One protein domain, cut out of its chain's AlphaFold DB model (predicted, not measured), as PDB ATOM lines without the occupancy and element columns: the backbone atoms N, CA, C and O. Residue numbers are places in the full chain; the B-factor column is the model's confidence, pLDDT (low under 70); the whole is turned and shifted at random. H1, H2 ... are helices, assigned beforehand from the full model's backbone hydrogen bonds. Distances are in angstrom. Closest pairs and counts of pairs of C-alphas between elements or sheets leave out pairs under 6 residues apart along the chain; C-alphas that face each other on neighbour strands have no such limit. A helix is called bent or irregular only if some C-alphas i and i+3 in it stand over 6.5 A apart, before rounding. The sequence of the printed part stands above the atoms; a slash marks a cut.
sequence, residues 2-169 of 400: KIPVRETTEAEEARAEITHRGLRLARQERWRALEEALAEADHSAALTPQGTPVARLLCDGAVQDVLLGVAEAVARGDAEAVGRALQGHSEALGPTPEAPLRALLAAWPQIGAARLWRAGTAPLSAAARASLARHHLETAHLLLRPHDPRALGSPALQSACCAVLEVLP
ATOM      1  N   LYS A   2     186.026 210.701 170.988       89.50
ATOM      2  CA  LYS A   2     184.760 210.816 171.725       89.50
ATOM      3  C   LYS A   2     184.307 212.274 171.707       89.50
ATOM      4  O   LYS A   2     185.068 213.131 172.137       89.50
ATOM      5  N   ILE A   3     183.096 212.534 171.226       90.50
ATOM      6  CA  ILE A   3     182.445 213.846 171.265       90.50
ATOM      7  C   ILE A   3     181.013 213.661 171.780       90.50
ATOM      8  O   ILE A   3     180.341 212.741 171.306       90.50
ATOM      9  N   PRO A   4     180.554 214.448 172.770       91.56
ATOM     10  CA  PRO A   4     179.152 214.470 173.166       91.56
ATOM     11  C   PRO A   4     178.254 214.803 171.973       91.56
ATOM     12  O   PRO A   4     178.566 215.701 171.196       91.56
ATOM     13  N   VAL A   5     177.140 214.093 171.833       91.12
ATOM     14  CA  VAL A   5     176.139 214.353 170.793       91.12
ATOM     15  C   VAL A   5     174.886 214.886 171.471       91.12
ATOM     16  O   VAL A   5     174.405 214.287 172.435       91.12
ATOM     17  N   ARG A   6     174.370 216.015 170.986       88.56
ATOM     18  CA  ARG A   6     173.057 216.530 171.378       88.56
ATOM     19  C   ARG A   6     172.054 216.171 170.294       88.56
ATOM     20  O   ARG A   6     172.094 216.729 169.203       88.56
ATOM     21  N   GLU A   7     171.168 215.235 170.613       79.19
ATOM     22  CA  GLU A   7     170.090 214.800 169.711       79.19
ATOM     23  C   GLU A   7     168.981 215.849 169.567       79.19
ATOM     24  O   GLU A   7     168.292 215.919 168.544       79.19
ATOM     25  N   THR A   8     168.793 216.649 170.616       81.06
ATOM     26  CA  THR A   8     167.878 217.787 170.651       81.06
ATOM     27  C   THR A   8     168.522 218.898 171.470       81.06
ATOM     28  O   THR A   8     169.049 218.665 172.560       81.06
ATOM     29  N   THR A   9     168.530 220.094 170.904       83.38
ATOM     30  CA  THR A   9     169.113 221.305 171.482       83.38
ATOM     31  C   THR A   9     168.012 222.225 172.006       83.38
ATOM     32  O   THR A   9     166.904 222.234 171.473       83.38
ATOM     33  N   GLU A  10     168.315 223.072 172.995       82.56
ATOM     34  CA  GLU A  10     167.366 224.089 173.499       82.56
ATOM     35  C   GLU A  10     166.842 224.996 172.366       82.56
ATOM     36  O   GLU A  10     165.689 225.421 172.353       82.56
ATOM     37  N   ALA A  11     167.695 225.246 171.368       81.19
ATOM     38  CA  ALA A  11     167.362 225.936 170.127       81.19
ATOM     39  C   ALA A  11     166.225 225.260 169.349       81.19
ATOM     40  O   ALA A  11     165.283 225.914 168.893       81.19
ATOM     41  N   GLU A  12     166.337 223.948 169.159       85.12
ATOM     42  CA  GLU A  12     165.356 223.141 168.439       85.12
ATOM     43  C   GLU A  12     164.053 223.038 169.228       85.12
ATOM     44  O   GLU A  12     162.987 223.189 168.635       85.12
ATOM     45  N   GLU A  13     164.124 222.881 170.553       88.56
ATOM     46  CA  GLU A  13     162.946 222.860 171.429       88.56
ATOM     47  C   GLU A  13     162.176 224.183 171.373       88.56
ATOM     48  O   GLU A  13     160.968 224.181 171.127       88.56
ATOM     49  N   ALA A  14     162.870 225.320 171.504       89.06
ATOM     50  CA  ALA A  14     162.252 226.642 171.426       89.06
ATOM     51  C   ALA A  14     161.571 226.876 170.066       89.06
ATOM     52  O   ALA A  14     160.459 227.406 169.990       89.06
ATOM     53  N   ARG A  15     162.211 226.448 168.969       91.56
ATOM     54  CA  ARG A  15     161.613 226.516 167.628       91.56
ATOM     55  C   ARG A  15     160.387 225.613 167.516       91.56
ATOM     56  O   ARG A  15     159.356 226.061 167.015       91.56
ATOM     57  N   ALA A  16     160.484 224.371 167.987       92.31
ATOM     58  CA  ALA A  16     159.395 223.402 167.948       92.31
ATOM     59  C   ALA A  16     158.181 223.878 168.755       92.31
ATOM     60  O   ALA A  16     157.051 223.734 168.290       92.31
ATOM     61  N   GLU A  17     158.390 224.502 169.916       95.62
ATOM     62  CA  GLU A  17     157.311 225.056 170.737       95.62
ATOM     63  C   GLU A  17     156.519 226.138 169.987       95.62
ATOM     64  O   GLU A  17     155.282 226.100 169.948       95.62
ATOM     65  N   ILE A  18     157.218 227.081 169.344       97.62
ATOM     66  CA  ILE A  18     156.594 228.172 168.582       97.62
ATOM     67  C   ILE A  18     155.849 227.620 167.360       97.62
ATOM     68  O   ILE A  18     154.686 227.969 167.139       97.62
ATOM     69  N   THR A  19     156.472 226.716 166.602       97.44
ATOM     70  CA  THR A  19     155.832 226.050 165.458       97.44
ATOM     71  C   THR A  19     154.585 225.283 165.905       97.44
ATOM     72  O   THR A  19     153.503 225.447 165.340       97.44
ATOM     73  N   HIS A  20     154.673 224.515 166.993       97.31
ATOM     74  CA  HIS A  20     153.539 223.771 167.537       97.31
ATOM     75  C   HIS A  20     152.417 224.693 168.042       97.31
ATOM     76  O   HIS A  20     151.234 224.353 167.949       97.31
ATOM     77  N   ARG A  21     152.742 225.890 168.545       98.06
ATOM     78  CA  ARG A  21     151.737 226.914 168.862       98.06
ATOM     79  C   ARG A  21     150.978 227.359 167.608       98.06
ATOM     80  O   ARG A  21     149.749 227.389 167.666       98.06
ATOM     81  N   GLY A  22     151.671 227.659 166.507       97.88
ATOM     82  CA  GLY A  22     151.041 227.998 165.224       97.88
ATOM     83  C   GLY A  22     150.113 226.886 164.727       97.88
ATOM     84  O   GLY A  22     148.937 227.131 164.454       97.88
ATOM     85  N   LEU A  23     150.609 225.644 164.741       97.88
ATOM     86  CA  LEU A  23     149.856 224.447 164.357       97.88
ATOM     87  C   LEU A  23     148.584 224.258 165.191       97.88
ATOM     88  O   LEU A  23     147.500 224.051 164.647       97.88
ATOM     89  N   ARG A  24     148.687 224.349 166.524       98.31
ATOM     90  CA  ARG A  24     147.525 224.196 167.414       98.31
ATOM     91  C   ARG A  24     146.454 225.247 167.157       98.31
ATOM     92  O   ARG A  24     145.274 224.908 167.198       98.31
ATOM     93  N   LEU A  25     146.842 226.502 166.929       98.00
ATOM     94  CA  LEU A  25     145.882 227.575 166.665       98.00
ATOM     95  C   LEU A  25     145.149 227.351 165.338       98.00
ATOM     96  O   LEU A  25     143.929 227.492 165.308       98.00
ATOM     97  N   ALA A  26     145.865 226.938 164.288       96.50
ATOM     98  CA  ALA A  26     145.271 226.620 162.990       96.50
ATOM     99  C   ALA A  26     144.318 225.413 163.062       96.50
ATOM    100  O   ALA A  26     143.177 225.511 162.622       96.50
ATOM    101  N   ARG A  27     144.721 224.310 163.713       96.44
ATOM    102  CA  ARG A  27     143.875 223.107 163.892       96.44
ATOM    103  C   ARG A  27     142.586 223.357 164.675       96.44
ATOM    104  O   ARG A  27     141.633 222.601 164.543       96.44
ATOM    105  N   GLN A  28     142.579 224.373 165.532       96.81
ATOM    106  CA  GLN A  28     141.407 224.780 166.311       96.81
ATOM    107  C   GLN A  28     140.601 225.890 165.619       96.81
ATOM    108  O   GLN A  28     139.714 226.459 166.252       96.81
ATOM    109  N   GLU A  29     140.955 226.254 164.380       94.50
ATOM    110  CA  GLU A  29     140.380 227.377 163.625       94.50
ATOM    111  C   GLU A  29     140.399 228.705 164.406       94.50
ATOM    112  O   GLU A  29     139.573 229.601 164.224       94.50
ATOM    113  N   ARG A  30     141.382 228.875 165.299       96.38
ATOM    114  CA  ARG A  30     141.556 230.084 166.116       96.38
ATOM    115  C   ARG A  30     142.297 231.169 165.336       96.38
ATOM    116  O   ARG A  30     143.273 231.735 165.832       96.38
ATOM    117  N   TRP A  31     141.819 231.481 164.132       94.19
ATOM    118  CA  TRP A  31     142.479 232.376 163.174       94.19
ATOM    119  C   TRP A  31     142.765 233.762 163.747       94.19
ATOM    120  O   TRP A  31     143.886 234.244 163.646       94.19
ATOM    121  N   ARG A  32     141.811 234.344 164.481       93.94
ATOM    122  CA  ARG A  32     142.014 235.633 165.155       93.94
ATOM    123  C   ARG A  32     143.159 235.598 166.173       93.94
ATOM    124  O   ARG A  32     143.977 236.507 166.205       93.94
ATOM    125  N   ALA A  33     143.234 234.550 166.992       97.00
ATOM    126  CA  ALA A  33     144.296 234.425 167.991       97.00
ATOM    127  C   ALA A  33     145.666 234.156 167.341       97.00
ATOM    128  O   ALA A  33     146.695 234.564 167.877       97.00
ATOM    129  N   LEU A  34     145.685 233.471 166.192       97.44
ATOM    130  CA  LEU A  34     146.888 233.308 165.381       97.44
ATOM    131  C   LEU A  34     147.339 234.641 164.777       97.44
ATOM    132  O   LEU A  34     148.520 234.957 164.860       97.44
ATOM    133  N   GLU A  35     146.422 235.433 164.222       95.94
ATOM    134  CA  GLU A  35     146.716 236.774 163.704       95.94
ATOM    135  C   GLU A  35     147.246 237.705 164.795       95.94
ATOM    136  O   GLU A  35     148.235 238.387 164.567       95.94
ATOM    137  N   GLU A  36     146.645 237.703 165.988       96.94
ATOM    138  CA  GLU A  36     147.123 238.486 167.137       96.94
ATOM    139  C   GLU A  36     148.541 238.053 167.552       96.94
ATOM    140  O   GLU A  36     149.413 238.894 167.765       96.94
ATOM    141  N   ALA A  37     148.811 236.742 167.606       98.12
ATOM    142  CA  ALA A  37     150.142 236.221 167.919       98.12
ATOM    143  C   ALA A  37     151.184 236.559 166.839       98.12
ATOM    144  O   ALA A  37     152.328 236.870 167.171       98.12
ATOM    145  N   LEU A  38     150.796 236.493 165.563       97.69
ATOM    146  CA  LEU A  38     151.639 236.882 164.436       97.69
ATOM    147  C   LEU A  38     151.918 238.380 164.445       97.69
ATOM    148  O   LEU A  38     153.067 238.763 164.280       97.69
ATOM    149  N   ALA A  39     150.898 239.209 164.674       97.69
ATOM    150  CA  ALA A  39     151.039 240.656 164.735       97.69
ATOM    151  C   ALA A  39     152.032 241.055 165.822       97.69
ATOM    152  O   ALA A  39     152.951 241.816 165.540       97.69
ATOM    153  N   GLU A  40     151.889 240.505 167.028       98.06
ATOM    154  CA  GLU A  40     152.803 240.783 168.136       98.06
ATOM    155  C   GLU A  40     154.245 240.391 167.790       98.06
ATOM    156  O   GLU A  40     155.167 241.193 167.937       98.06
ATOM    157  N   ALA A  41     154.448 239.173 167.279       97.88
ATOM    158  CA  ALA A  41     155.775 238.681 166.916       97.88
ATOM    159  C   ALA A  41     156.417 239.479 165.765       97.88
ATOM    160  O   ALA A  41     157.628 239.680 165.759       97.88
ATOM    161  N   ASP A  42     155.616 239.917 164.795       97.62
ATOM    162  CA  ASP A  42     156.077 240.639 163.611       97.62
ATOM    163  C   ASP A  42     156.420 242.103 163.927       97.62
ATOM    164  O   ASP A  42     157.514 242.558 163.602       97.62
ATOM    165  N   HIS A  43     155.551 242.820 164.652       96.00
ATOM    166  CA  HIS A  43     155.796 244.219 165.036       96.00
ATOM    167  C   HIS A  43     156.965 244.361 166.016       96.00
ATOM    168  O   HIS A  43     157.687 245.357 165.978       96.00
ATOM    169  N   SER A  44     157.166 243.374 166.893       96.50
ATOM    170  CA  SER A  44     158.325 243.337 167.794       96.50
ATOM    171  C   SER A  44     159.603 242.827 167.120       96.50
ATOM    172  O   SER A  44     160.654 242.823 167.762       96.50
ATOM    173  N   ALA A  45     159.529 242.397 165.850       95.75
ATOM    174  CA  ALA A  45     160.607 241.727 165.126       95.75
ATOM    175  C   ALA A  45     161.254 240.602 165.963       95.75
ATOM    176  O   ALA A  45     162.479 240.461 166.017       95.75
ATOM    177  N   ALA A  46     160.420 239.831 166.672       96.88
ATOM    178  CA  ALA A  46     160.870 238.853 167.649       96.88
ATOM    179  C   ALA A  46     161.669 237.721 166.992       96.88
ATOM    180  O   ALA A  46     161.252 237.121 165.995       96.88
ATOM    181  N   LEU A  47     162.798 237.380 167.613       95.06
ATOM    182  CA  LEU A  47     163.709 236.324 167.183       95.06
ATOM    183  C   LEU A  47     163.850 235.255 168.267       95.06
ATOM    184  O   LEU A  47     163.845 235.564 169.459       95.06
ATOM    185  N   THR A  48     164.043 234.002 167.859       91.94
ATOM    186  CA  THR A  48     164.601 232.974 168.748       91.94
ATOM    187  C   THR A  48     166.055 233.315 169.099       91.94
ATOM    188  O   THR A  48     166.672 234.125 168.398       91.94
ATOM    189  N   PRO A  49     166.663 232.677 170.118       85.31
ATOM    190  CA  PRO A  49     168.070 232.926 170.446       85.31
ATOM    191  C   PRO A  49     169.036 232.678 169.270       85.31
ATOM    192  O   PRO A  49     170.077 233.315 169.193       85.31
ATOM    193  N   GLN A  50     168.665 231.823 168.309       83.56
ATOM    194  CA  GLN A  50     169.440 231.534 167.089       83.56
ATOM    195  C   GLN A  50     169.124 232.493 165.926       83.56
ATOM    196  O   GLN A  50     169.524 232.255 164.788       83.56
ATOM    197  N   GLY A  51     168.352 233.555 166.169       89.50
ATOM    198  CA  GLY A  51     168.023 234.560 165.160       89.50
ATOM    199  C   GLY A  51     166.931 234.141 164.169       89.50
ATOM    200  O   GLY A  51     166.827 234.733 163.093       89.50
ATOM    201  N   THR A  52     166.110 233.131 164.486       93.25
ATOM    202  CA  THR A  52     164.973 232.744 163.630       93.25
ATOM    203  C   THR A  52     163.741 233.602 163.950       93.25
ATOM    204  O   THR A  52     163.369 233.677 165.120       93.25
ATOM    205  N   PRO A  53     163.065 234.219 162.962       97.38
ATOM    206  CA  PRO A  53     161.867 235.011 163.222       97.38
ATOM    207  C   PRO A  53     160.734 234.180 163.829       97.38
ATOM    208  O   PRO A  53     160.307 233.177 163.254       97.38
ATOM    209  N   VAL A  54     160.193 234.641 164.958       98.25
ATOM    210  CA  VAL A  54     159.064 233.998 165.650       98.25
ATOM    211  C   VAL A  54     157.814 234.006 164.768       98.25
ATOM    212  O   VAL A  54     157.132 232.988 164.664       98.25
ATOM    213  N   ALA A  55     157.551 235.113 164.064       98.12
ATOM    214  CA  ALA A  55     156.430 235.216 163.129       98.12
ATOM    215  C   ALA A  55     156.513 234.163 162.007       98.12
ATOM    216  O   ALA A  55     155.513 233.534 161.669       98.12
ATOM    217  N   ARG A  56     157.720 233.890 161.491       97.31
ATOM    218  CA  ARG A  56     157.943 232.838 160.489       97.31
ATOM    219  C   ARG A  56     157.614 231.452 161.043       97.31
ATOM    220  O   ARG A  56     156.911 230.709 160.375       97.31
ATOM    221  N   LEU A  57     158.064 231.126 162.255       97.88
ATOM    222  CA  LEU A  57     157.781 229.829 162.889       97.88
ATOM    223  C   LEU A  57     156.283 229.634 163.167       97.88
ATOM    224  O   LEU A  57     155.748 228.546 162.958       97.88
ATOM    225  N   LEU A  58     155.582 230.694 163.583       98.38
ATOM    226  CA  LEU A  58     154.125 230.674 163.723       98.38
ATOM    227  C   LEU A  58     153.432 230.412 162.376       98.38
ATOM    228  O   LEU A  58     152.520 229.586 162.328       98.38
ATOM    229  N   CYS A  59     153.870 231.067 161.293       97.12
ATOM    230  CA  CYS A  59     153.369 230.806 159.940       97.12
ATOM    231  C   CYS A  59     153.658 229.371 159.489       97.12
ATOM    232  O   CYS A  59     152.741 228.706 159.014       97.12
ATOM    233  N   ASP A  60     154.891 228.888 159.662       96.38
ATOM    234  CA  ASP A  60     155.308 227.528 159.302       96.38
ATOM    235  C   ASP A  60     154.422 226.486 160.000       96.38
ATOM    236  O   ASP A  60     153.881 225.594 159.346       96.38
ATOM    237  N   GLY A  61     154.189 226.650 161.304       97.31
ATOM    238  CA  GLY A  61     153.294 225.785 162.066       97.31
ATOM    239  C   GLY A  61     151.840 225.865 161.610       97.31
ATOM    240  O   GLY A  61     151.182 224.840 161.449       97.31
ATOM    241  N   ALA A  62     151.334 227.075 161.364       97.75
ATOM    242  CA  ALA A  62     149.947 227.291 160.959       97.75
ATOM    243  C   ALA A  62     149.591 226.638 159.616       97.75
ATOM    244  O   ALA A  62     148.438 226.269 159.407       97.75
ATOM    245  N   VAL A  63     150.562 226.494 158.710       96.06
ATOM    246  CA  VAL A  63     150.339 225.917 157.375       96.06
ATOM    247  C   VAL A  63     150.830 224.474 157.253       96.06
ATOM    248  O   VAL A  63     150.730 223.892 156.175       96.06
ATOM    249  N   GLN A  64     151.377 223.897 158.325       95.38
ATOM    250  CA  GLN A  64     152.073 222.611 158.288       95.38
ATOM    251  C   GLN A  64     151.192 221.476 157.745       95.38
ATOM    252  O   GLN A  64     151.630 220.743 156.863       95.38
ATOM    253  N   ASP A  65     149.949 221.348 158.223       95.06
ATOM    254  CA  ASP A  65     149.035 220.288 157.769       95.06
ATOM    255  C   ASP A  65     148.673 220.441 156.283       95.06
ATOM    256  O   ASP A  65     148.643 219.463 155.534       95.06
ATOM    257  N   VAL A  66     148.457 221.681 155.830       95.88
ATOM    258  CA  VAL A  66     148.173 221.983 154.420       95.88
ATOM    259  C   VAL A  66     149.381 221.643 153.557       95.88
ATOM    260  O   VAL A  66     149.233 220.994 152.524       95.88
ATOM    261  N   LEU A  67     150.586 222.033 153.981       95.00
ATOM    262  CA  LEU A  67     151.815 221.739 153.249       95.00
ATOM    263  C   LEU A  67     152.155 220.250 153.225       95.00
ATOM    264  O   LEU A  67     152.711 219.796 152.228       95.00
ATOM    265  N   LEU A  68     151.792 219.486 154.257       93.31
ATOM    266  CA  LEU A  68     151.928 218.031 154.243       93.31
ATOM    267  C   LEU A  68     151.049 217.415 153.146       93.31
ATOM    268  O   LEU A  68     151.554 216.687 152.291       93.31
ATOM    269  N   GLY A  69     149.765 217.784 153.093       93.56
ATOM    270  CA  GLY A  69     148.859 217.329 152.032       93.56
ATOM    271  C   GLY A  69     149.296 217.783 150.633       93.56
ATOM    272  O   GLY A  69     149.219 217.017 149.669       93.56
ATOM    273  N   VAL A  70     149.819 219.009 150.514       95.69
ATOM    274  CA  VAL A  70     150.407 219.518 149.265       95.69
ATOM    275  C   VAL A  70     151.639 218.707 148.866       95.69
ATOM    276  O   VAL A  70     151.747 218.339 147.702       95.69
ATOM    277  N   ALA A  71     152.549 218.388 149.789       93.56
ATOM    278  CA  ALA A  71     153.741 217.597 149.494       93.56
ATOM    279  C   ALA A  71     153.384 216.200 148.966       93.56
ATOM    280  O   ALA A  71     153.954 215.750 147.970       93.56
ATOM    281  N   GLU A  72     152.389 215.548 149.568       93.00
ATOM    282  CA  GLU A  72     151.872 214.264 149.090       93.00
ATOM    283  C   GLU A  72     151.261 214.361 147.683       93.00
ATOM    284  O   GLU A  72     151.474 213.481 146.846       93.00
ATOM    285  N   ALA A  73     150.505 215.425 147.398       95.31
ATOM    286  CA  ALA A  73     149.923 215.658 146.078       95.31
ATOM    287  C   ALA A  73     150.994 215.971 145.017       95.31
ATOM    288  O   ALA A  73     150.952 215.412 143.918       95.31
ATOM    289  N   VAL A  74     151.999 216.784 145.362       94.44
ATOM    290  CA  VAL A  74     153.163 217.075 144.511       94.44
ATOM    291  C   VAL A  74     153.913 215.792 144.166       94.44
ATOM    292  O   VAL A  74     154.200 215.564 142.993       94.44
ATOM    293  N   ALA A  75     154.172 214.918 145.143       92.06
ATOM    294  CA  ALA A  75     154.860 213.645 144.909       92.06
ATOM    295  C   ALA A  75     154.126 212.746 143.892       92.06
ATOM    296  O   ALA A  75     154.762 211.987 143.163       92.06
ATOM    297  N   ARG A  76     152.795 212.866 143.792       94.06
ATOM    298  CA  ARG A  76     151.968 212.170 142.788       94.06
ATOM    299  C   ARG A  76     151.829 212.924 141.460       94.06
ATOM    300  O   ARG A  76     151.254 212.381 140.523       94.06
ATOM    301  N   GLY A  77     152.328 214.157 141.364       95.00
ATOM    302  CA  GLY A  77     152.128 215.029 140.204       95.00
ATOM    303  C   GLY A  77     150.700 215.577 140.073       95.00
ATOM    304  O   GLY A  77     150.318 216.010 138.988       95.00
ATOM    305  N   ASP A  78     149.909 215.562 141.148       96.69
ATOM    306  CA  ASP A  78     148.491 215.942 141.143       96.69
ATOM    307  C   ASP A  78     148.315 217.443 141.431       96.69
ATOM    308  O   ASP A  78     148.094 217.873 142.567       96.69
ATOM    309  N   ALA A  79     148.437 218.258 140.380       97.12
ATOM    310  CA  ALA A  79     148.291 219.711 140.474       97.12
ATOM    311  C   ALA A  79     146.885 220.156 140.914       97.12
ATOM    312  O   ALA A  79     146.746 221.177 141.590       97.12
ATOM    313  N   GLU A  80     145.843 219.391 140.580       97.56
ATOM    314  CA  GLU A  80     144.478 219.728 140.984       97.56
ATOM    315  C   GLU A  80     144.264 219.518 142.484       97.56
ATOM    316  O   GLU A  80     143.633 220.351 143.136       97.56
ATOM    317  N   ALA A  81     144.800 218.436 143.057       97.75
ATOM    318  CA  ALA A  81     144.748 218.216 144.500       97.75
ATOM    319  C   ALA A  81     145.510 219.300 145.271       97.75
ATOM    320  O   ALA A  81     145.007 219.766 146.295       97.75
ATOM    321  N   VAL A  82     146.661 219.753 144.758       97.88
ATOM    322  CA  VAL A  82     147.378 220.910 145.322       97.88
ATOM    323  C   VAL A  82     146.490 222.158 145.293       97.88
ATOM    324  O   VAL A  82     146.329 222.816 146.320       97.88
ATOM    325  N   GLY A  83     145.867 222.457 144.148       97.81
ATOM    326  CA  GLY A  83     144.949 223.590 144.006       97.81
ATOM    327  C   GLY A  83     143.783 223.542 144.997       97.81
ATOM    328  O   GLY A  83     143.543 224.518 145.705       97.81
ATOM    329  N   ARG A  84     143.109 222.388 145.120       97.88
ATOM    330  CA  ARG A  84     141.994 222.192 146.065       97.88
ATOM    331  C   ARG A  84     142.417 222.369 147.523       97.88
ATOM    332  O   ARG A  84     141.699 223.019 148.276       97.88
ATOM    333  N   ALA A  85     143.569 221.824 147.922       97.69
ATOM    334  CA  ALA A  85     144.068 221.948 149.293       97.69
ATOM    335  C   ALA A  85     144.345 223.414 149.667       97.69
ATOM    336  O   ALA A  85     143.935 223.882 150.729       97.69
ATOM    337  N   LEU A  86     144.999 224.157 148.771       98.12
ATOM    338  CA  LEU A  86     145.320 225.568 148.988       98.12
ATOM    339  C   LEU A  86     144.077 226.465 148.940       98.12
ATOM    340  O   LEU A  86     143.982 227.417 149.714       98.12
ATOM    341  N   GLN A  87     143.114 226.155 148.067       96.62
ATOM    342  CA  GLN A  87     141.833 226.856 148.022       96.62
ATOM    343  C   GLN A  87     141.037 226.639 149.314       96.62
ATOM    344  O   GLN A  87     140.613 227.618 149.919       96.62
ATOM    345  N   GLY A  88     140.905 225.393 149.780       96.31
ATOM    346  CA  GLY A  88     140.206 225.087 151.032       96.31
ATOM    347  C   GLY A  88     140.829 225.792 152.242       96.31
ATOM    348  O   GLY A  88     140.112 226.337 153.077       96.31
ATOM    349  N   HIS A  89     142.164 225.874 152.301       95.88
ATOM    350  CA  HIS A  89     142.865 226.671 153.317       95.88
ATOM    351  C   HIS A  89     142.532 228.165 153.223       95.88
ATOM    352  O   HIS A  89     142.234 228.803 154.231       95.88
ATOM    353  N   SER A  90     142.544 228.733 152.014       95.00
ATOM    354  CA  SER A  90     142.196 230.143 151.808       95.00
ATOM    355  C   SER A  90     140.739 230.445 152.166       95.00
ATOM    356  O   SER A  90     140.455 231.525 152.679       95.00
ATOM    357  N   GLU A  91     139.816 229.520 151.904       94.38
ATOM    358  CA  GLU A  91     138.403 229.645 152.274       94.38
ATOM    359  C   GLU A  91     138.224 229.604 153.798       94.38
ATOM    360  O   GLU A  91     137.495 230.433 154.342       94.38
ATOM    361  N   ALA A  92     138.944 228.716 154.493       93.50
ATOM    362  CA  ALA A  92     138.927 228.626 155.955       93.50
ATOM    363  C   ALA A  92     139.495 229.883 156.642       93.50
ATOM    364  O   ALA A  92     138.979 230.304 157.678       93.50
ATOM    365  N   LEU A  93     140.527 230.506 156.060       93.50
ATOM    366  CA  LEU A  93     141.078 231.780 156.544       93.50
ATOM    367  C   LEU A  93     140.108 232.959 156.363       93.50
ATOM    368  O   LEU A  93     140.143 233.913 157.143       93.50
ATOM    369  N   GLY A  94     139.263 232.915 155.331       91.56
ATOM    370  CA  GLY A  94     138.363 234.005 154.970       91.56
ATOM    371  C   GLY A  94     139.047 235.150 154.198       91.56
ATOM    372  O   GLY A  94     140.108 234.972 153.597       91.56
ATOM    373  N   PRO A  95     138.430 236.346 154.148       90.50
ATOM    374  CA  PRO A  95     138.872 237.429 153.270       90.50
ATOM    375  C   PRO A  95     140.217 238.050 153.687       90.50
ATOM    376  O   PRO A  95     140.465 238.328 154.864       90.50
ATOM    377  N   THR A  96     141.051 238.339 152.683       91.25
ATOM    378  CA  THR A  96     142.420 238.880 152.789       91.25
ATOM    379  C   THR A  96     142.672 240.321 152.280       91.25
ATOM    380  O   THR A  96     143.721 240.854 152.651       91.25
ATOM    381  N   PRO A  97     141.805 241.003 151.484       87.38
ATOM    382  CA  PRO A  97     142.144 242.305 150.881       87.38
ATOM    383  C   PRO A  97     142.590 243.399 151.857       87.38
ATOM    384  O   PRO A  97     143.474 244.181 151.530       87.38
ATOM    385  N   GLU A  98     142.016 243.424 153.060       88.81
ATOM    386  CA  GLU A  98     142.313 244.410 154.114       88.81
ATOM    387  C   GLU A  98     143.004 243.772 155.333       88.81
ATOM    388  O   GLU A  98     143.175 244.407 156.369       88.81
ATOM    389  N   ALA A  99     143.395 242.496 155.229       94.50
ATOM    390  CA  ALA A  99     143.947 241.709 156.328       94.50
ATOM    391  C   ALA A  99     145.366 241.218 155.975       94.50
ATOM    392  O   ALA A  99     145.520 240.074 155.533       94.50
ATOM    393  N   PRO A 100     146.411 242.051 156.162       96.25
ATOM    394  CA  PRO A 100     147.780 241.750 155.733       96.25
ATOM    395  C   PRO A 100     148.311 240.406 156.245       96.25
ATOM    396  O   PRO A 100     148.891 239.631 155.487       96.25
ATOM    397  N   LEU A 101     148.070 240.076 157.515       96.00
ATOM    398  CA  LEU A 101     148.563 238.828 158.105       96.00
ATOM    399  C   LEU A 101     147.780 237.592 157.637       96.00
ATOM    400  O   LEU A 101     148.361 236.515 157.521       96.00
ATOM    401  N   ARG A 102     146.497 237.730 157.274       95.94
ATOM    402  CA  ARG A 102     145.778 236.646 156.577       95.94
ATOM    403  C   ARG A 102     146.275 236.476 155.153       95.94
ATOM    404  O   ARG A 102     146.426 235.347 154.702       95.94
ATOM    405  N   ALA A 103     146.558 237.576 154.455       97.75
ATOM    406  CA  ALA A 103     147.164 237.522 153.130       97.75
ATOM    407  C   ALA A 103     148.518 236.798 153.175       97.75
ATOM    408  O   ALA A 103     148.770 235.932 152.339       97.75
ATOM    409  N   LEU A 104     149.338 237.065 154.198       98.19
ATOM    410  CA  LEU A 104     150.562 236.314 154.474       98.19
ATOM    411  C   LEU A 104     150.281 234.819 154.694       98.19
ATOM    412  O   LEU A 104     150.898 233.990 154.032       98.19
ATOM    413  N   LEU A 105     149.337 234.464 155.574       97.69
ATOM    414  CA  LEU A 105     148.970 233.067 155.860       97.69
ATOM    415  C   LEU A 105     148.390 232.314 154.651       97.69
ATOM    416  O   LEU A 105     148.522 231.091 154.577       97.69
ATOM    417  N   ALA A 106     147.772 233.019 153.705       97.88
ATOM    418  CA  ALA A 106     147.300 232.457 152.441       97.88
ATOM    419  C   ALA A 106     148.431 232.340 151.399       97.88
ATOM    420  O   ALA A 106     148.477 231.375 150.636       97.88
ATOM    421  N   ALA A 107     149.371 233.291 151.374       98.44
ATOM    422  CA  ALA A 107     150.504 233.304 150.446       98.44
ATOM    423  C   ALA A 107     151.623 232.326 150.845       98.44
ATOM    424  O   ALA A 107     152.291 231.755 149.984       98.44
ATOM    425  N   TRP A 108     151.837 232.104 152.142       97.81
ATOM    426  CA  TRP A 108     152.899 231.234 152.650       97.81
ATOM    427  C   TRP A 108     152.834 229.784 152.131       97.81
ATOM    428  O   TRP A 108     153.850 229.294 151.626       97.81
ATOM    429  N   PRO A 109     151.676 229.091 152.139       97.44
ATOM    430  CA  PRO A 109     151.599 227.739 151.597       97.44
ATOM    431  C   PRO A 109     151.694 227.711 150.063       97.44
ATOM    432  O   PRO A 109     152.174 226.724 149.512       97.44
ATOM    433  N   GLN A 110     151.341 228.797 149.364       98.56
ATOM    434  CA  GLN A 110     151.590 228.936 147.920       98.56
ATOM    435  C   GLN A 110     153.101 228.980 147.625       98.56
ATOM    436  O   GLN A 110     153.602 228.249 146.770       98.56
ATOM    437  N   ILE A 111     153.863 229.770 148.392       98.19
ATOM    438  CA  ILE A 111     155.334 229.795 148.316       98.19
ATOM    439  C   ILE A 111     155.912 228.404 148.626       98.19
ATOM    440  O   ILE A 111     156.840 227.952 147.950       98.19
ATOM    441  N   GLY A 112     155.359 227.701 149.619       96.31
ATOM    442  CA  GLY A 112     155.740 226.326 149.950       96.31
ATOM    443  C   GLY A 112     155.484 225.338 148.806       96.31
ATOM    444  O   GLY A 112     156.392 224.598 148.429       96.31
ATOM    445  N   ALA A 113     154.303 225.381 148.184       96.50
ATOM    446  CA  ALA A 113     153.964 224.558 147.021       96.50
ATOM    447  C   ALA A 113     154.946 224.778 145.858       96.50
ATOM    448  O   ALA A 113     155.427 223.821 145.253       96.50
ATOM    449  N   ALA A 114     155.319 226.033 145.586       97.00
ATOM    450  CA  ALA A 114     156.299 226.346 144.552       97.00
ATOM    451  C   ALA A 114     157.678 225.722 144.816       97.00
ATOM    452  O   ALA A 114     158.321 225.219 143.890       97.00
ATOM    453  N   ARG A 115     158.129 225.720 146.078       94.81
ATOM    454  CA  ARG A 115     159.381 225.058 146.484       94.81
ATOM    455  C   ARG A 115     159.298 223.544 146.291       94.81
ATOM    456  O   ARG A 115     160.235 222.959 145.759       94.81
ATOM    457  N   LEU A 116     158.171 222.929 146.645       93.62
ATOM    458  CA  LEU A 116     157.954 221.490 146.474       93.62
ATOM    459  C   LEU A 116     157.979 221.074 144.995       93.62
ATOM    460  O   LEU A 116     158.629 220.091 144.647       93.62
ATOM    461  N   TRP A 117     157.361 221.848 144.098       94.44
ATOM    462  CA  TRP A 117     157.449 221.582 142.656       94.44
ATOM    463  C   TRP A 117     158.887 221.687 142.118       94.44
ATOM    464  O   TRP A 117     159.302 220.893 141.266       94.44
ATOM    465  N   ARG A 118     159.671 222.648 142.619       90.88
ATOM    466  CA  ARG A 118     161.078 222.844 142.222       90.88
ATOM    467  C   ARG A 118     161.979 221.708 142.645       90.88
ATOM    468  O   ARG A 118     162.774 221.273 141.817       90.88
ATOM    469  N   ALA A 119     161.756 221.187 143.849       86.12
ATOM    470  CA  ALA A 119     162.457 220.025 144.376       86.12
ATOM    471  C   ALA A 119     162.274 218.763 143.509       86.12
ATOM    472  O   ALA A 119     162.878 217.746 143.778       86.12
ATOM    473  N   GLY A 120     161.455 218.777 142.454       76.88
ATOM    474  CA  GLY A 120     161.650 217.853 141.333       76.88
ATOM    475  C   GLY A 120     161.332 216.385 141.570       76.88
ATOM    476  O   GLY A 120     161.686 215.554 140.741       76.88
ATOM    477  N   THR A 121     160.599 216.087 142.633       77.44
ATOM    478  CA  THR A 121     160.212 214.729 143.037       77.44
ATOM    479  C   THR A 121     159.041 214.164 142.247       77.44
ATOM    480  O   THR A 121     158.842 212.952 142.207       77.44
ATOM    481  N   ALA A 122     158.249 215.044 141.636       84.81
ATOM    482  CA  ALA A 122     157.044 214.675 140.915       84.81
ATOM    483  C   ALA A 122     157.371 213.975 139.582       84.81
ATOM    484  O   ALA A 122     158.321 214.382 138.902       84.81
ATOM    485  N   PRO A 123     156.535 213.022 139.123       89.94
ATOM    486  CA  PRO A 123     156.656 212.364 137.818       89.94
ATOM    487  C   PRO A 123     156.209 213.285 136.661       89.94
ATOM    488  O   PRO A 123     155.396 212.918 135.817       89.94
ATOM    489  N   LEU A 124     156.723 214.514 136.634       91.75
ATOM    490  CA  LEU A 124     156.421 215.562 135.664       91.75
ATOM    491  C   LEU A 124     157.714 216.089 135.036       91.75
ATOM    492  O   LEU A 124     158.786 216.078 135.650       91.75
ATOM    493  N   SER A 125     157.610 216.624 133.817       94.38
ATOM    494  CA  SER A 125     158.748 217.276 133.166       94.38
ATOM    495  C   SER A 125     159.227 218.488 133.974       94.38
ATOM    496  O   SER A 125     158.443 219.157 134.651       94.38
ATOM    497  N   ALA A 126     160.521 218.814 133.877       93.00
ATOM    498  CA  ALA A 126     161.082 219.993 134.541       93.00
ATOM    499  C   ALA A 126     160.350 221.287 134.143       93.00
ATOM    500  O   ALA A 126     160.080 222.129 134.996       93.00
ATOM    501  N   ALA A 127     159.951 221.406 132.872       95.12
ATOM    502  CA  ALA A 127     159.172 222.536 132.375       95.12
ATOM    503  C   ALA A 127     157.770 222.613 133.007       95.12
ATOM    504  O   ALA A 127     157.340 223.692 133.408       95.12
ATOM    505  N   ALA A 128     157.072 221.479 133.150       96.00
ATOM    506  CA  ALA A 128     155.764 221.441 133.805       96.00
ATOM    507  C   ALA A 128     155.869 221.837 135.286       96.00
ATOM    508  O   ALA A 128     155.109 222.681 135.756       96.00
ATOM    509  N   ARG A 129     156.867 221.300 136.000       95.31
ATOM    510  CA  ARG A 129     157.146 221.663 137.398       95.31
ATOM    511  C   ARG A 129     157.489 223.143 137.557       95.31
ATOM    512  O   ARG A 129     156.989 223.786 138.473       95.31
ATOM    513  N   ALA A 130     158.301 223.698 136.657       95.00
ATOM    514  CA  ALA A 130     158.636 225.120 136.661       95.00
ATOM    515  C   ALA A 130     157.401 226.005 136.427       95.00
ATOM    516  O   ALA A 130     157.234 227.006 137.122       95.00
ATOM    517  N   SER A 131     156.514 225.614 135.506       96.94
ATOM    518  CA  SER A 131     155.249 226.312 135.243       96.94
ATOM    519  C   SER A 131     154.324 226.307 136.468       96.94
ATOM    520  O   SER A 131     153.846 227.360 136.887       96.94
ATOM    521  N   LEU A 132     154.146 225.146 137.111       97.81
ATOM    522  CA  LEU A 132     153.352 225.018 138.339       97.81
ATOM    523  C   LEU A 132     153.944 225.833 139.494       97.81
ATOM    524  O   LEU A 132     153.225 226.559 140.178       97.81
ATOM    525  N   ALA A 133     155.265 225.772 139.684       97.12
ATOM    526  CA  ALA A 133     155.940 226.586 140.687       97.12
ATOM    527  C   ALA A 133     155.710 228.084 140.451       97.12
ATOM    528  O   ALA A 133     155.405 228.819 141.390       97.12
ATOM    529  N   ARG A 134     155.806 228.528 139.192       97.75
ATOM    530  CA  ARG A 134     155.555 229.920 138.819       97.75
ATOM    531  C   ARG A 134     154.112 230.338 139.098       97.75
ATOM    532  O   ARG A 134     153.914 231.387 139.701       97.75
ATOM    533  N   HIS A 135     153.128 229.509 138.751       98.19
ATOM    534  CA  HIS A 135     151.712 229.778 139.029       98.19
ATOM    535  C   HIS A 135     151.439 230.038 140.522       98.19
ATOM    536  O   HIS A 135     150.755 230.999 140.887       98.19
ATOM    537  N   HIS A 136     152.010 229.217 141.407       98.50
ATOM    538  CA  HIS A 136     151.850 229.405 142.850       98.50
ATOM    539  C   HIS A 136     152.543 230.677 143.357       98.50
ATOM    540  O   HIS A 136     151.990 231.383 144.201       98.50
ATOM    541  N   LEU A 137     153.714 231.032 142.821       98.62
ATOM    542  CA  LEU A 137     154.391 232.282 143.185       98.62
ATOM    543  C   LEU A 137     153.650 233.521 142.671       98.62
ATOM    544  O   LEU A 137     153.581 234.517 143.385       98.62
ATOM    545  N   GLU A 138     153.045 233.456 141.484       98.62
ATOM    546  CA  GLU A 138     152.172 234.512 140.959       98.62
ATOM    547  C   GLU A 138     150.938 234.693 141.851       98.62
ATOM    548  O   GLU A 138     150.593 235.818 142.214       98.62
ATOM    549  N   THR A 139     150.328 233.591 142.295       98.44
ATOM    550  CA  THR A 139     149.201 233.620 143.240       98.44
ATOM    551  C   THR A 139     149.605 234.232 144.584       98.44
ATOM    552  O   THR A 139     148.926 235.124 145.090       98.44
ATOM    553  N   ALA A 140     150.746 233.815 145.142       98.62
ATOM    554  CA  ALA A 140     151.298 234.400 146.363       98.62
ATOM    555  C   ALA A 140     151.560 235.904 146.201       98.62
ATOM    556  O   ALA A 140     151.191 236.699 147.064       98.62
ATOM    557  N   HIS A 141     152.145 236.319 145.075       98.50
ATOM    558  CA  HIS A 141     152.374 237.727 144.779       98.50
ATOM    559  C   HIS A 141     151.064 238.523 144.728       98.50
ATOM    560  O   HIS A 141     150.999 239.600 145.316       98.50
ATOM    561  N   LEU A 142     150.013 238.004 144.085       98.00
ATOM    562  CA  LEU A 142     148.709 238.674 144.013       98.00
ATOM    563  C   LEU A 142     148.068 238.876 145.390       98.00
ATOM    564  O   LEU A 142     147.461 239.922 145.617       98.00
ATOM    565  N   LEU A 143     148.232 237.915 146.303       98.06
ATOM    566  CA  LEU A 143     147.770 238.027 147.690       98.06
ATOM    567  C   LEU A 143     148.545 239.097 148.469       98.06
ATOM    568  O   LEU A 143     147.955 239.840 149.248       98.06
ATOM    569  N   LEU A 144     149.859 239.192 148.250       98.00
ATOM    570  CA  LEU A 144     150.744 240.110 148.973       98.00
ATOM    571  C   LEU A 144     150.699 241.546 148.427       98.00
ATOM    572  O   LEU A 144     150.818 242.492 149.197       98.00
ATOM    573  N   ARG A 145     150.516 241.723 147.111       96.38
ATOM    574  CA  ARG A 145     150.614 243.014 146.401       96.38
ATOM    575  C   ARG A 145     149.800 244.172 147.010       96.38
ATOM    576  O   ARG A 145     150.294 245.295 146.926       96.38
ATOM    577  N   PRO A 146     148.588 243.976 147.569       97.06
ATOM    578  CA  PRO A 146     147.821 245.067 148.176       97.06
ATOM    579  C   PRO A 146     148.465 245.672 149.431       97.06
ATOM    580  O   PRO A 146     148.114 246.785 149.814       97.06
ATOM    581  N   HIS A 147     149.389 244.953 150.070       97.44
ATOM    582  CA  HIS A 147     149.942 245.296 151.375       97.44
ATOM    583  C   HIS A 147     151.377 245.800 151.215       97.44
ATOM    584  O   HIS A 147     152.252 245.041 150.807       97.44
ATOM    585  N   ASP A 148     151.640 247.071 151.535       96.62
ATOM    586  CA  ASP A 148     153.010 247.598 151.545       96.62
ATOM    587  C   ASP A 148     153.713 247.199 152.857       96.62
ATOM    588  O   ASP A 148     153.407 247.770 153.911       96.62
ATOM    589  N   PRO A 149     154.676 246.257 152.825       97.06
ATOM    590  CA  PRO A 149     155.341 245.789 154.035       97.06
ATOM    591  C   PRO A 149     156.120 246.894 154.756       97.06
ATOM    592  O   PRO A 149     156.260 246.839 155.975       97.06
ATOM    593  N   ARG A 150     156.613 247.917 154.042       95.75
ATOM    594  CA  ARG A 150     157.347 249.030 154.662       95.75
ATOM    595  C   ARG A 150     156.419 249.993 155.374       95.75
ATOM    596  O   ARG A 150     156.746 250.418 156.476       95.75
ATOM    597  N   ALA A 151     155.279 250.312 154.766       96.19
ATOM    598  CA  ALA A 151     154.269 251.152 155.404       96.19
ATOM    599  C   ALA A 151     153.701 250.484 156.665       96.19
ATOM    600  O   ALA A 151     153.418 251.163 157.648       96.19
ATOM    601  N   LEU A 152     153.580 249.154 156.639       96.44
ATOM    602  CA  LEU A 152     153.114 248.345 157.764       96.44
ATOM    603  C   LEU A 152     154.214 248.016 158.785       96.44
ATOM    604  O   LEU A 152     153.900 247.511 159.855       96.44
ATOM    605  N   GLY A 153     155.490 248.266 158.467       96.56
ATOM    606  CA  GLY A 153     156.615 247.874 159.319       96.56
ATOM    607  C   GLY A 153     156.681 246.364 159.578       96.56
ATOM    608  O   GLY A 153     157.002 245.967 160.690       96.56
ATOM    609  N   SER A 154     156.352 245.541 158.576       98.06
ATOM    610  CA  SER A 154     156.190 244.085 158.705       98.06
ATOM    611  C   SER A 154     157.367 243.313 158.081       98.06
ATOM    612  O   SER A 154     157.397 243.120 156.853       98.06
ATOM    613  N   PRO A 155     158.337 242.834 158.890       98.31
ATOM    614  CA  PRO A 155     159.384 241.929 158.423       98.31
ATOM    615  C   PRO A 155     158.828 240.650 157.781       98.31
ATOM    616  O   PRO A 155     159.362 240.186 156.772       98.31
ATOM    617  N   ALA A 156     157.748 240.076 158.315       98.12
ATOM    618  CA  ALA A 156     157.168 238.838 157.805       98.12
ATOM    619  C   ALA A 156     156.591 239.011 156.392       98.12
ATOM    620  O   ALA A 156     156.878 238.195 155.508       98.12
ATOM    621  N   LEU A 157     155.856 240.101 156.133       98.31
ATOM    622  CA  LEU A 157     155.404 240.431 154.778       98.31
ATOM    623  C   LEU A 157     156.583 240.740 153.860       98.31
ATOM    624  O   LEU A 157     156.628 240.226 152.743       98.31
ATOM    625  N   GLN A 158     157.562 241.523 154.323       98.56
ATOM    626  CA  GLN A 158     158.738 241.850 153.516       98.56
ATOM    627  C   GLN A 158     159.521 240.581 153.125       98.56
ATOM    628  O   GLN A 158     159.973 240.465 151.985       98.56
ATOM    629  N   SER A 159     159.619 239.600 154.029       98.25
ATOM    630  CA  SER A 159     160.214 238.285 153.771       98.25
ATOM    631  C   SER A 159     159.421 237.485 152.733       98.25
ATOM    632  O   SER A 159     160.018 236.851 151.860       98.25
ATOM    633  N   ALA A 160     158.089 237.513 152.790       98.12
ATOM    634  CA  ALA A 160     157.248 236.875 151.778       98.12
ATOM    635  C   ALA A 160     157.379 237.564 150.407       98.12
ATOM    636  O   ALA A 160     157.475 236.881 149.388       98.12
ATOM    637  N   CYS A 161     157.491 238.897 150.371       98.00
ATOM    638  CA  CYS A 161     157.780 239.654 149.152       98.00
ATOM    639  C   CYS A 161     159.139 239.274 148.540       98.00
ATOM    640  O   CYS A 161     159.220 239.088 147.326       98.00
ATOM    641  N   CYS A 162     160.186 239.086 149.355       98.12
ATOM    642  CA  CYS A 162     161.475 238.571 148.874       98.12
ATOM    643  C   CYS A 162     161.339 237.170 148.244       98.12
ATOM    644  O   CYS A 162     161.974 236.868 147.236       98.12
ATOM    645  N   ALA A 163     160.482 236.308 148.799       96.94
ATOM    646  CA  ALA A 163     160.302 234.945 148.300       96.94
ATOM    647  C   ALA A 163     159.623 234.864 146.918       96.94
ATOM    648  O   ALA A 163     159.781 233.854 146.232       96.94
ATOM    649  N   VAL A 164     158.903 235.910 146.498       97.69
ATOM    650  CA  VAL A 164     158.181 235.969 145.212       97.69
ATOM    651  C   VAL A 164     158.850 236.889 144.182       97.69
ATOM    652  O   VAL A 164     158.247 237.205 143.162       97.69
ATOM    653  N   LEU A 165     160.098 237.321 144.404       96.81
ATOM    654  CA  LEU A 165     160.780 238.284 143.524       96.81
ATOM    655  C   LEU A 165     160.774 237.881 142.045       96.81
ATOM    656  O   LEU A 165     160.550 238.718 141.184       96.81
ATOM    657  N   GLU A 166     160.965 236.601 141.738       95.62
ATOM    658  CA  GLU A 166     161.053 236.074 140.365       95.62
ATOM    659  C   GLU A 166     159.800 236.231 139.490       95.62
ATOM    660  O   GLU A 166     159.885 236.096 138.265       95.62
ATOM    661  N   VAL A 167     158.632 236.453 140.095       97.00
ATOM    662  CA  VAL A 167     157.397 236.685 139.336       97.00
ATOM    663  C   VAL A 167     157.162 238.167 139.075       97.00
ATOM    664  O   VAL A 167     156.272 238.513 138.301       97.00
ATOM    665  N   LEU A 168     157.983 239.043 139.662       96.19
ATOM    666  CA  LEU A 168     157.965 240.466 139.360       96.19
ATOM    667  C   LEU A 168     158.544 240.737 137.964       96.19
ATOM    668  O   LEU A 168     159.432 240.013 137.501       96.19
ATOM    669  N   PRO A 169     158.097 241.815 137.299       94.19
ATOM    670  CA  PRO A 169     158.830 242.381 136.174       94.19
ATOM    671  C   PRO A 169     160.255 242.751 136.605       94.19
ATOM    672  O   PRO A 169     160.434 243.313 137.680       94.19
TER     673      PRO A 169
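This is residues 2 to 169 of the 400 residues of an uncharacterized protein of Salipiger pacificus (UniProt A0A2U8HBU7). Helices H4, H5, H6 and H7 stand side by side, each running against the one before, with H6 as the core; H1, H2 and H3 pack together and cross one end of this group, while the short H8 packs beside H6. Residues 2 to 9 stick out as a free tail. The printed part has 168 residues with eight named helices, H1 to H8 in chain order, and no named strand; the class is all helix. It is compact, with a radius of gyration of the C-alphas of 16.5 A and spans of 51 by 43 by 33 A.

H1, residues 10 to 27, begins at C-alpha 10 (167.366, 224.089, 173.499) and is 25.4 A long. H2 is residues 31 to 43, 17.9 A, and H3 residues 54 to 62, 12.3 A. H4 covers residues 64 to 75, 16.3 A, and H5 residues 79 to 93, 21.4 A. H6, residues 100 to 118, begins at C-alpha 100 (147.780, 241.750, 155.733); H7 is residues 126 to 144, and each is 26.8 A long. H6 is neither bent nor irregular, but only just: C-alphas 106 and 109 are 6.4 A apart. H8, residues 155 to 163, is 12.3 A long and ends at C-alpha 163 (160.302, 234.945, 148.300).

H6 is the hub, touching six helices. H4, H5 and H6 form an up and down bundle, neighbours along the chain running opposite ways; the closest C-alphas are Val 70 and Val 82 for H4 and H5, 5.2 A, and Ser 90 and Ala 106 for H5 and H6, 5.6 A. H7 touches H6 at a shallow tilt of 7 degrees, opposite ways, closest at C-alphas 114 and 133, 3.9 A. H8 touches H6 at a shallow tilt of 32 degrees, closest at C-alphas 104 and 157, 6.4 A. Residues 101 to 102 of H6 touch residues 35 to 39 of H2, about perpendicular at 88 degrees, closest at C-alphas 35 and 101, 6.2 A. H3 touches H1, closest at C-alphas 61 and 19, 4.2 A, and H2, closest at C-alphas 55 and 41, 5.2 A. H4 and H7 are apart. Every O i to N i+4 pair is within hydrogen-bond range in H1, H2, H3, H4, H5, H7 and H8; in H6 13 of 15 are.

Without residues 2 to 9, which stand free, the body spans 43 by 35 by 30 A. The farthest C-alphas, of Lys 2 and Pro 97, are 56.9 A apart. The printed part has no cut and no long link. Its mean pLDDT is 94.9, and no printed residue is under 70.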